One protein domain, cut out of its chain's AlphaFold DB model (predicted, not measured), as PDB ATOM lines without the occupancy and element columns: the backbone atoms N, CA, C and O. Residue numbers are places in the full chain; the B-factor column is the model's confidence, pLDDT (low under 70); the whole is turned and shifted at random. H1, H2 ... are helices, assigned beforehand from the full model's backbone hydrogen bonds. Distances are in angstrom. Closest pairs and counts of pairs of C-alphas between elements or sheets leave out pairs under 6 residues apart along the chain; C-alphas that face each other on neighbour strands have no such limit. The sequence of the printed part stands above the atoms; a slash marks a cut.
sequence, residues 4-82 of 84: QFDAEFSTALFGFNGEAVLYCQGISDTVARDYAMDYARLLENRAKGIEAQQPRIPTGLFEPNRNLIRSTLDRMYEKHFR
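Overview. This is residues 4 to 82 of the 84 residues of an uncharacterized protein of Acidobacteria bacterium (UniProt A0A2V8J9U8). Two long helices, H1 and H2, form a helical hairpin, and a third, H3, packs lengthwise on both at a shallow tilt, making a three-helix bundle. Between H2 and H3, residues 48 to 64 form a long loop that returns along the length of H2, letting H3 run the same way as H2. The printed part has 79 residues, with three named helices in the order H1, H2, H3 and no named strand, and its class is all helix. It is compact, with a radius of gyration of the C-alphas of 12.8 A, yet elongated, spanning 44 by 25 by 16 A.

Along the chain. H1, residues 4 to 26, begins at C-alpha 4 (-20.586, 32.741, 25.823) and is 33.5 A long from first to last C-alpha. H2, residues 30 to 47, begins at C-alpha 30 (-40.371, 21.158, -5.609) and is 25.8 A long. H3, residues 65 to 81, is 24.3 A long and ends at C-alpha 81 (-22.233, 33.762, 11.332).

Arrangement. H1 and H2 touch as a hairpin, opposite ways at a shallow tilt of 7 degrees; their closest C-alphas, of Cys 24 and Arg 33, are 5.4 A apart. H1 and H3 touch, opposite ways at a shallow tilt of 26 degrees; their closest C-alphas, of Ala 12 and His 80, are 4.9 A apart. H2 and H3 touch, the same way at a shallow tilt of 31 degrees; their closest C-alphas, of Ala 36 and Ile 69, are 6.2 A apart. In H1, H2 and H3 every O i to N i+4 pair is within hydrogen-bond range.

Size, cuts and confidence. The two C-alphas farthest apart, of Gln 4 and Gly 60, are 44.1 A apart. The link from H1 to H2 is tight, and the link from H2 to H3 is long, with 17 residues. The printed part has no cut. Its mean pLDDT is 92.1, and no printed residue is under 70.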
ATOM      1  N   GLN A   4     -20.147  31.589  26.611       78.44
ATOM      2  CA  GLN A   4     -20.586  32.741  25.823       78.44
ATOM      3  C   GLN A   4     -20.512  32.477  24.310       78.44
ATOM      4  O   GLN A   4     -21.466  32.767  23.598       78.44
ATOM      5  N   PHE A   5     -19.420  31.866  23.837       80.31
ATOM      6  CA  PHE A   5     -19.262  31.490  22.430       80.31
ATOM      7  C   PHE A   5     -20.329  30.468  22.016       80.31
ATOM      8  O   PHE A   5     -20.948  30.604  20.967       80.31
ATOM      9  N   ASP A   6     -20.602  29.480  22.872       85.38
ATOM     10  CA  ASP A   6     -21.613  28.455  22.591       85.38
ATOM     11  C   ASP A   6     -23.029  29.057  22.498       85.38
ATOM     12  O   ASP A   6     -23.847  28.625  21.679       85.38
ATOM     13  N   ALA A   7     -23.320  30.088  23.299       88.06
ATOM     14  CA  ALA A   7     -24.585  30.819  23.256       88.06
ATOM     15  C   ALA A   7     -24.714  31.713  22.007       88.06
ATOM     16  O   ALA A   7     -25.773  31.729  21.372       88.06
ATOM     17  N   GLU A   8     -23.647  32.422  21.629       90.81
ATOM     18  CA  GLU A   8     -23.587  33.241  20.408       90.81
ATOM     19  C   GLU A   8     -23.740  32.362  19.159       90.81
ATOM     20  O   GLU A   8     -24.590  32.635  18.308       90.81
ATOM     21  N   PHE A   9     -23.033  31.231  19.114       92.38
ATOM     22  CA  PHE A   9     -23.162  30.235  18.054       92.38
ATOM     23  C   PHE A   9     -24.577  29.653  17.964       92.38
ATOM     24  O   PHE A   9     -25.154  29.580  16.879       92.38
ATOM     25  N   SER A  10     -25.170  29.264  19.097       93.25
ATOM     26  CA  SER A  10     -26.536  28.721  19.124       93.25
ATOM     27  C   SER A  10     -27.566  29.740  18.630       93.25
ATOM     28  O   SER A  10     -28.499  29.383  17.910       93.25
ATOM     29  N   THR A  11     -27.376  31.015  18.977       95.31
ATOM     30  CA  THR A  11     -28.231  32.122  18.523       95.31
ATOM     31  C   THR A  11     -28.109  32.330  17.015       95.31
ATOM     32  O   THR A  11     -29.128  32.395  16.325       95.31
ATOM     33  N   ALA A  12     -26.882  32.373  16.493       95.00
ATOM     34  CA  ALA A  12     -26.620  32.489  15.061       95.00
ATOM     35  C   ALA A  12     -27.218  31.316  14.275       95.00
ATOM     36  O   ALA A  12     -27.891  31.516  13.263       95.00
ATOM     37  N   LEU A  13     -27.051  30.090  14.776       95.12
ATOM     38  CA  LEU A  13     -27.614  28.899  14.154       95.12
ATOM     39  C   LEU A  13     -29.148  28.930  14.131       95.12
ATOM     40  O   LEU A  13     -29.754  28.602  13.110       95.12
ATOM     41  N   PHE A  14     -29.784  29.349  15.227       96.00
ATOM     42  CA  PHE A  14     -31.238  29.486  15.285       96.00
ATOM     43  C   PHE A  14     -31.750  30.548  14.300       96.00
ATOM     44  O   PHE A  14     -32.721  30.302  13.581       96.00
ATOM     45  N   GLY A  15     -31.071  31.696  14.218       96.31
ATOM     46  CA  GLY A  15     -31.394  32.766  13.273       96.31
ATOM     47  C   GLY A  15     -31.261  32.325  11.813       96.31
ATOM     48  O   GLY A  15     -32.188  32.520  11.021       96.31
ATOM     49  N   PHE A  16     -30.154  31.661  11.475       97.12
ATOM     50  CA  PHE A  16     -29.925  31.106  10.143       97.12
ATOM     51  C   PHE A  16     -31.000  30.087   9.761       97.12
ATOM     52  O   PHE A  16     -31.626  30.227   8.710       97.12
ATOM     53  N   ASN A  17     -31.260  29.099  10.623       96.44
ATOM     54  CA  ASN A  17     -32.249  28.059  10.351       96.44
ATOM     55  C   ASN A  17     -33.659  28.650  10.187       96.44
ATOM     56  O   ASN A  17     -34.397  28.222   9.300       96.44
ATOM     57  N   GLY A  18     -34.023  29.660  10.983       96.50
ATOM     58  CA  GLY A  18     -35.301  30.360  10.851       96.50
ATOM     59  C   GLY A  18     -35.479  31.025   9.482       96.50
ATOM     60  O   GLY A  18     -36.491  30.803   8.815       96.50
ATOM     61  N   GLU A  19     -34.489  31.796   9.025       97.50
ATOM     62  CA  GLU A  19     -34.539  32.448   7.706       97.50
ATOM     63  C   GLU A  19     -34.484  31.437   6.553       97.50
ATOM     64  O   GLU A  19     -35.264  31.540   5.602       97.50
ATOM     65  N   ALA A  20     -33.618  30.425   6.650       97.06
ATOM     66  CA  ALA A  20     -33.457  29.409   5.618       97.06
ATOM     67  C   ALA A  20     -34.723  28.553   5.433       97.06
ATOM     68  O   ALA A  20     -35.104  28.268   4.295       97.06
ATOM     69  N   VAL A  21     -35.412  28.177   6.521       96.56
ATOM     70  CA  VAL A  21     -36.677  27.420   6.452       96.56
ATOM     71  C   VAL A  21     -37.758  28.226   5.739       96.56
ATOM     72  O   VAL A  21     -38.406  27.700   4.834       96.56
ATOM     73  N   LEU A  22     -37.925  29.503   6.097       97.00
ATOM     74  CA  LEU A  22     -38.908  30.381   5.456       97.00
ATOM     75  C   LEU A  22     -38.608  30.566   3.966       97.00
ATOM     76  O   LEU A  22     -39.516  30.486   3.137       97.00
ATOM     77  N   TYR A  23     -37.334  30.748   3.616       97.31
ATOM     78  CA  TYR A  23     -36.906  30.828   2.224       97.31
ATOM     79  C   TYR A  23     -37.263  29.559   1.442       97.31
ATOM     80  O   TYR A  23     -37.897  29.649   0.392       97.31
ATOM     81  N   CYS A  24     -36.929  28.377   1.969       95.94
ATOM     82  CA  CYS A  24     -37.233  27.108   1.307       95.94
ATOM     83  C   CYS A  24     -38.745  26.908   1.125       95.94
ATOM     84  O   CYS A  24     -39.188  26.478   0.062       95.94
ATOM     85  N   GLN A  25     -39.555  27.250   2.131       95.62
ATOM     86  CA  GLN A  25     -41.018  27.150   2.055       95.62
ATOM     87  C   GLN A  25     -41.633  28.093   1.011       95.62
ATOM     88  O   GLN A  25     -42.672  27.765   0.441       95.62
ATOM     89  N   GLY A  26     -40.990  29.229   0.729       95.81
ATOM     90  CA  GLY A  26     -41.415  30.168  -0.312       95.81
ATOM     91  C   GLY A  26     -41.186  29.675  -1.747       95.81
ATOM     92  O   GLY A  26     -41.743  30.245  -2.685       95.81
ATOM     93  N   ILE A  27     -40.395  28.615  -1.949       95.62
ATOM     94  CA  ILE A  27     -40.113  28.063  -3.277       95.62
ATOM     95  C   ILE A  27     -41.243  27.110  -3.689       95.62
ATOM     96  O   ILE A  27     -41.473  26.072  -3.066       95.62
ATOM     97  N   SER A  28     -41.947  27.464  -4.769       93.56
ATOM     98  CA  SER A  28     -43.059  26.664  -5.305       93.56
ATOM     99  C   SER A  28     -42.596  25.440  -6.100       93.56
ATOM    100  O   SER A  28     -43.252  24.401  -6.064       93.56
ATOM    101  N   ASP A  29     -41.472  25.551  -6.813       93.25
ATOM    102  CA  ASP A  29     -40.873  24.431  -7.539       93.25
ATOM    103  C   ASP A  29     -40.277  23.425  -6.545       93.25
ATOM    104  O   ASP A  29     -39.408  23.760  -5.739       93.25
ATOM    105  N   THR A  30     -40.755  22.182  -6.586       92.38
ATOM    106  CA  THR A  30     -40.371  21.158  -5.609       92.38
ATOM    107  C   THR A  30     -38.902  20.769  -5.725       92.38
ATOM    108  O   THR A  30     -38.250  20.580  -4.706       92.38
ATOM    109  N   VAL A  31     -38.348  20.720  -6.940       92.81
ATOM    110  CA  VAL A  31     -36.939  20.367  -7.176       92.81
ATOM    111  C   VAL A  31     -36.018  21.468  -6.649       92.81
ATOM    112  O   VAL A  31     -35.007  21.194  -6.004       92.81
ATOM    113  N   ALA A  32     -36.377  22.728  -6.890       94.38
ATOM    114  CA  ALA A  32     -35.669  23.891  -6.375       94.38
ATOM    115  C   ALA A  32     -35.760  23.987  -4.845       94.38
ATOM    116  O   ALA A  32     -34.771  24.326  -4.193       94.38
ATOM    117  N   ARG A  33     -36.921  23.664  -4.268       95.50
ATOM    118  CA  ARG A  33     -37.127  23.642  -2.818       95.50
ATOM    119  C   ARG A  33     -36.285  22.568  -2.141       95.50
ATOM    120  O   ARG A  33     -35.591  22.881  -1.179       95.50
ATOM    121  N   ASP A  34     -36.320  21.340  -2.650       94.62
ATOM    122  CA  ASP A  34     -35.548  20.226  -2.089       94.62
ATOM    123  C   ASP A  34     -34.046  20.535  -2.163       94.62
ATOM    124  O   ASP A  34     -33.319  20.397  -1.181       94.62
ATOM    125  N   TYR A  35     -33.599  21.098  -3.291       95.38
ATOM    126  CA  TYR A  35     -32.230  21.582  -3.437       95.38
ATOM    127  C   TYR A  35     -31.860  22.673  -2.419       95.38
ATOM    128  O   TYR A  35     -30.761  22.655  -1.862       95.38
ATOM    129  N   ALA A  36     -32.758  23.632  -2.173       96.50
ATOM    130  CA  ALA A  36     -32.540  24.688  -1.190       96.50
ATOM    131  C   ALA A  36     -32.437  24.128   0.238       96.50
ATOM    132  O   ALA A  36     -31.554  24.552   0.984       96.50
ATOM    133  N   MET A  37     -33.265  23.143   0.598       96.38
ATOM    134  CA  MET A  37     -33.198  22.468   1.901       96.38
ATOM    135  C   MET A  37     -31.872  21.721   2.083       96.38
ATOM    136  O   MET A  37     -31.217  21.870   3.116       96.38
ATOM    137  N   ASP A  38     -31.439  20.971   1.067       95.81
ATOM    138  CA  ASP A  38     -30.161  20.255   1.102       95.81
ATOM    139  C   ASP A  38     -28.975  21.220   1.226       95.81
ATOM    140  O   ASP A  38     -28.023  20.965   1.970       95.81
ATOM    141  N   TYR A  39     -29.026  22.356   0.524       96.44
ATOM    142  CA  TYR A  39     -27.980  23.373   0.599       96.44
ATOM    143  C   TYR A  39     -27.970  24.105   1.947       96.44
ATOM    144  O   TYR A  39     -26.900  24.331   2.512       96.44
ATOM    145  N   ALA A  40     -29.136  24.416   2.517       96.88
ATOM    146  CA  ALA A  40     -29.233  24.985   3.859       96.88
ATOM    147  C   ALA A  40     -28.644  24.031   4.913       96.88
ATOM    148  O   ALA A  40     -27.861  24.453   5.764       96.88
ATOM    149  N   ARG A  41     -28.930  22.726   4.801       95.00
ATOM    150  CA  ARG A  41     -28.372  21.692   5.682       95.00
ATOM    151  C   ARG A  41     -26.855  21.559   5.550       95.00
ATOM    152  O   ARG A  41     -26.167  21.344   6.548       95.00
ATOM    153  N   LEU A  42     -26.313  21.692   4.337       95.62
ATOM    154  CA  LEU A  42     -24.865  21.764   4.116       95.62
ATOM    155  C   LEU A  42     -24.248  22.929   4.905       95.62
ATOM    156  O   LEU A  42     -23.232  22.736   5.569       95.62
ATOM    157  N   LEU A  43     -24.839  24.123   4.826       95.56
ATOM    158  CA  LEU A  43     -24.340  25.314   5.516       95.56
ATOM    159  C   LEU A  43     -24.433  25.179   7.043       95.56
ATOM    160  O   LEU A  43     -23.459  25.452   7.737       95.56
ATOM    161  N   GLU A  44     -25.544  24.660   7.564       94.50
ATOM    162  CA  GLU A  44     -25.680  24.327   8.988       94.50
ATOM    163  C   GLU A  44     -24.594  23.340   9.457       94.50
ATOM    164  O   GLU A  44     -23.970  23.541  10.500       94.50
ATOM    165  N   ASN A  45     -24.339  22.276   8.690       93.94
ATOM    166  CA  ASN A  45     -23.295  21.308   9.022       93.94
ATOM    167  C   ASN A  45     -21.903  21.950   9.010       93.94
ATOM    168  O   ASN A  45     -21.112  21.691   9.915       93.94
ATOM    169  N   ARG A  46     -21.624  22.835   8.043       91.62
ATOM    170  CA  ARG A  46     -20.371  23.603   7.995       91.62
ATOM    171  C   ARG A  46     -20.191  24.483   9.228       91.62
ATOM    172  O   ARG A  46     -19.106  24.466   9.800       91.62
ATOM    173  N   ALA A  47     -21.238  25.179   9.673       90.94
ATOM    174  CA  ALA A  47     -21.192  25.955  10.914       90.94
ATOM    175  C   ALA A  47     -20.852  25.072  12.125       90.94
ATOM    176  O   ALA A  47     -20.076  25.469  12.985       90.94
ATOM    177  N   LYS A  48     -21.372  23.840  12.169       90.31
ATOM    178  CA  LYS A  48     -21.080  22.859  13.230       90.31
ATOM    179  C   LYS A  48     -19.710  22.173  13.096       90.31
ATOM    180  O   LYS A  48     -19.407  21.287  13.890       90.31
ATOM    181  N   GLY A  49     -18.904  22.522  12.090       90.25
ATOM    182  CA  GLY A  49     -17.626  21.860  11.808       90.25
ATOM    183  C   GLY A  49     -17.765  20.424  11.290       90.25
ATOM    184  O   GLY A  49     -16.814  19.650  11.351       90.25
ATOM    185  N   ILE A  50     -18.946  20.049  10.791       91.50
ATOM    186  CA  ILE A  50     -19.226  18.725  10.231       91.50
ATOM    187  C   ILE A  50     -18.920  18.762   8.734       91.50
ATOM    188  O   ILE A  50     -19.511  19.547   7.987       91.50
ATOM    189  N   GLU A  51     -18.032  17.878   8.275       84.00
ATOM    190  CA  GLU A  51     -17.790  17.699   6.844       84.00
ATOM    191  C   GLU A  51     -19.066  17.205   6.152       84.00
ATOM    192  O   GLU A  51     -19.540  16.090   6.370       84.00
ATOM    193  N   ALA A  52     -19.630  18.054   5.298       83.06
ATOM    194  CA  ALA A  52     -20.800  17.736   4.498       83.06
ATOM    195  C   ALA A  52     -20.474  17.884   3.010       83.06
ATOM    196  O   ALA A  52     -19.859  18.859   2.566       83.06
ATOM    197  N   GLN A  53     -20.889  16.886   2.232       84.94
ATOM    198  CA  GLN A  53     -20.729  16.896   0.783       84.94
ATOM    199  C   GLN A  53     -21.675  17.918   0.151       84.94
ATOM    200  O   GLN A  53     -22.770  18.170   0.658       84.94
ATOM    201  N   GLN A  54     -21.266  18.494  -0.982       85.81
ATOM    202  CA  GLN A  54     -22.159  19.367  -1.739       85.81
ATOM    203  C   GLN A  54     -23.407  18.596  -2.199       85.81
ATOM    204  O   GLN A  54     -23.267  17.468  -2.683       85.81
ATOM    205  N   PRO A  55     -24.608  19.205  -2.115       87.56
ATOM    206  CA  PRO A  55     -25.813  18.631  -2.688       87.56
ATOM    207  C   PRO A  55     -25.605  18.282  -4.156       87.56
ATOM    208  O   PRO A  55     -25.026  19.066  -4.920       87.56
ATOM    209  N   ARG A  56     -26.101  17.108  -4.556       86.44
ATOM    210  CA  ARG A  56     -26.108  16.713  -5.966       86.44
ATOM    211  C   ARG A  56     -26.892  17.748  -6.766       86.44
ATOM    212  O   ARG A  56     -27.898  18.273  -6.301       86.44
ATOM    213  N   ILE A  57     -26.423  18.039  -7.975       85.00
ATOM    214  CA  ILE A  57     -27.147  18.923  -8.886       85.00
ATOM    215  C   ILE A  57     -28.386  18.159  -9.376       85.00
ATOM    216  O   ILE A  57     -28.214  17.122 -10.020       85.00
ATOM    217  N   PRO A  58     -29.612  18.627  -9.080       84.44
ATOM    218  CA  PRO A  58     -30.812  17.932  -9.514       84.44
ATOM    219  C   PRO A  58     -31.006  18.078 -11.023       84.44
ATOM    220  O   PRO A  58     -30.795  19.154 -11.592       84.44
ATOM    221  N   THR A  59     -31.482  17.014 -11.669       81.56
ATOM    222  CA  THR A  59     -31.981  17.084 -13.045       81.56
ATOM    223  C   THR A  59     -33.161  18.054 -13.098       81.56
ATOM    224  O   THR A  59     -34.104  17.914 -12.326       81.56
ATOM    225  N   GLY A  60     -33.114  19.043 -13.993       80.62
ATOM    226  CA  GLY A  60     -34.168  20.056 -14.123       80.62
ATOM    227  C   GLY A  60     -33.908  21.359 -13.362       80.62
ATOM    228  O   GLY A  60     -34.525  22.369 -13.689       80.62
ATOM    229  N   LEU A  61     -32.945  21.393 -12.429       85.00
ATOM    230  CA  LEU A  61     -32.537  22.630 -11.759       85.00
ATOM    231  C   LEU A  61     -31.311  23.247 -12.441       85.00
ATOM    232  O   LEU A  61     -30.153  23.064 -12.041       85.00
ATOM    233  N   PHE A  62     -31.596  23.995 -13.499       83.25
ATOM    234  CA  PHE A  62     -30.590  24.705 -14.273       83.25
ATOM    235  C   PHE A  62     -30.270  26.080 -13.680       83.25
ATOM    236  O   PHE A  62     -30.934  26.598 -12.777       83.25
ATOM    237  N   GLU A  63     -29.205  26.676 -14.197       82.31
ATOM    238  CA  GLU A  63     -28.924  28.085 -13.958       82.31
ATOM    239  C   GLU A  63     -29.947  28.947 -14.716       82.31
ATOM    240  O   GLU A  63     -30.390  28.547 -15.795       82.31
ATOM    241  N   PRO A  64     -30.364  30.101 -14.161       84.19
ATOM    242  CA  PRO A  64     -29.790  30.783 -12.994       84.19
ATOM    243  C   PRO A  64     -30.349  30.331 -11.635       84.19
ATOM    244  O   PRO A  64     -29.766  30.667 -10.604       84.19
ATOM    245  N   ASN A  65     -31.437  29.557 -11.608       85.12
ATOM    246  CA  ASN A  65     -32.194  29.239 -10.388       85.12
ATOM    247  C   ASN A  65     -31.324  28.602  -9.295       85.12
ATOM    248  O   ASN A  65     -31.389  29.000  -8.133       85.12
ATOM    249  N   ARG A  66     -30.430  27.681  -9.672       90.31
ATOM    250  CA  ARG A  66     -29.468  27.074  -8.738       90.31
ATOM    251  C   ARG A  66     -28.534  28.101  -8.088       90.31
ATOM    252  O   ARG A  66     -28.290  28.034  -6.885       90.31
ATOM    253  N   ASN A  67     -28.000  29.035  -8.874       91.75
ATOM    254  CA  ASN A  67     -27.055  30.039  -8.381       91.75
ATOM    255  C   ASN A  67     -27.760  31.062  -7.489       91.75
ATOM    256  O   ASN A  67     -27.222  31.424  -6.451       91.75
ATOM    257  N   LEU A  68     -28.994  31.441  -7.831       93.94
ATOM    258  CA  LEU A  68     -29.845  32.284  -6.987       93.94
ATOM    259  C   LEU A  68     -30.096  31.657  -5.611       93.94
ATOM    260  O   LEU A  68     -29.957  32.344  -4.600       93.94
ATOM    261  N   ILE A  69     -30.399  30.354  -5.560       95.12
ATOM    262  CA  ILE A  69     -30.581  29.625  -4.295       95.12
ATOM    263  C   ILE A  69     -29.304  29.654  -3.459       95.12
ATOM    264  O   ILE A  69     -29.355  30.053  -2.297       95.12
ATOM    265  N   ARG A  70     -28.164  29.286  -4.058       95.19
ATOM    266  CA  ARG A  70     -26.863  29.287  -3.372       95.19
ATOM    267  C   ARG A  70     -26.529  30.667  -2.823       95.19
ATOM    268  O   ARG A  70     -26.385  30.818  -1.620       95.19
ATOM    269  N   SER A  71     -26.530  31.688  -3.680       96.12
ATOM    270  CA  SER A  71     -26.196  33.057  -3.282       96.12
ATOM    271  C   SER A  71     -27.137  33.626  -2.222       96.12
ATOM    272  O   SER A  71     -26.707  34.425  -1.398       96.12
ATOM    273  N   THR A  72     -28.417  33.246  -2.229       97.25
ATOM    274  CA  THR A  72     -29.366  33.695  -1.201       97.25
ATOM    275  C   THR A  72     -29.059  33.055   0.149       97.25
ATOM    276  O   THR A  72     -28.964  33.764   1.150       97.25
ATOM    277  N   LEU A  73     -28.842  31.739   0.173       97.19
ATOM    278  CA  LEU A  73     -28.516  31.002   1.393       97.19
ATOM    279  C   LEU A  73     -27.128  31.368   1.942       97.19
ATOM    280  O   LEU A  73     -26.987  31.516   3.152       97.19
ATOM    281  N   ASP A  74     -26.141  31.602   1.075       96.75
ATOM    282  CA  ASP A  74     -24.810  32.080   1.469       96.75
ATOM    283  C   ASP A  74     -24.896  33.453   2.148       96.75
ATOM    284  O   ASP A  74     -24.311  33.658   3.206       96.75
ATOM    285  N   ARG A  75     -25.702  34.385   1.617       96.62
ATOM    286  CA  ARG A  75     -25.918  35.697   2.256       96.62
ATOM    287  C   ARG A  75     -26.585  35.583   3.624       96.62
ATOM    288  O   ARG A  75     -26.230  36.328   4.534       96.62
ATOM    289  N   MET A  76     -27.557  34.680   3.779       97.31
ATOM    290  CA  MET A  76     -28.189  34.414   5.077       97.31
ATOM    291  C   MET A  76     -27.179  33.826   6.062       97.31
ATOM    292  O   MET A  76     -27.116  34.254   7.210       97.31
ATOM    293  N   TYR A  77     -26.363  32.881   5.603       95.94
ATOM    294  CA  TYR A  77     -25.301  32.288   6.401       95.94
ATOM    295  C   TYR A  77     -24.296  33.345   6.866       95.94
ATOM    296  O   TYR A  77     -24.063  33.497   8.061       95.94
ATOM    297  N   GLU A  78     -23.767  34.145   5.941       95.31
ATOM    298  CA  GLU A  78     -22.852  35.239   6.258       95.31
ATOM    299  C   GLU A  78     -23.478  36.230   7.240       95.31
ATOM    300  O   GLU A  78     -22.820  36.647   8.183       95.31
ATOM    301  N   LYS A  79     -24.754  36.588   7.078       95.62
ATOM    302  CA  LYS A  79     -25.443  37.509   7.992       95.62
ATOM    303  C   LYS A  79     -25.432  37.021   9.445       95.62
ATOM    304  O   LYS A  79     -25.241  37.843  10.336       95.62
ATOM    305  N   HIS A  80     -25.657  35.727   9.678       94.25
ATOM    306  CA  HIS A  80     -25.788  35.165  11.029       94.25
ATOM    307  C   HIS A  80     -24.458  34.748  11.647       94.25
ATOM    308  O   HIS A  80     -24.273  34.907  12.848       94.25
ATOM    309  N   PHE A  81     -23.523  34.251  10.842       90.56
ATOM    310  CA  PHE A  81     -22.233  33.762  11.332       90.56
ATOM    311  C   PHE A  81     -21.103  34.794  11.217       90.56
ATOM    312  O   PHE A  81     -19.972  34.520  11.609       90.56
ATOM    313  N   ARG A  82     -21.366  36.004  10.706       86.06
ATOM    314  CA  ARG A  82     -20.367  37.081  10.685       86.06
ATOM    315  C   ARG A  82     -20.126  37.610  12.096       86.06
ATOM    316  O   ARG A  82     -20.907  38.409  12.604       86.06
TER     317      ARG A  82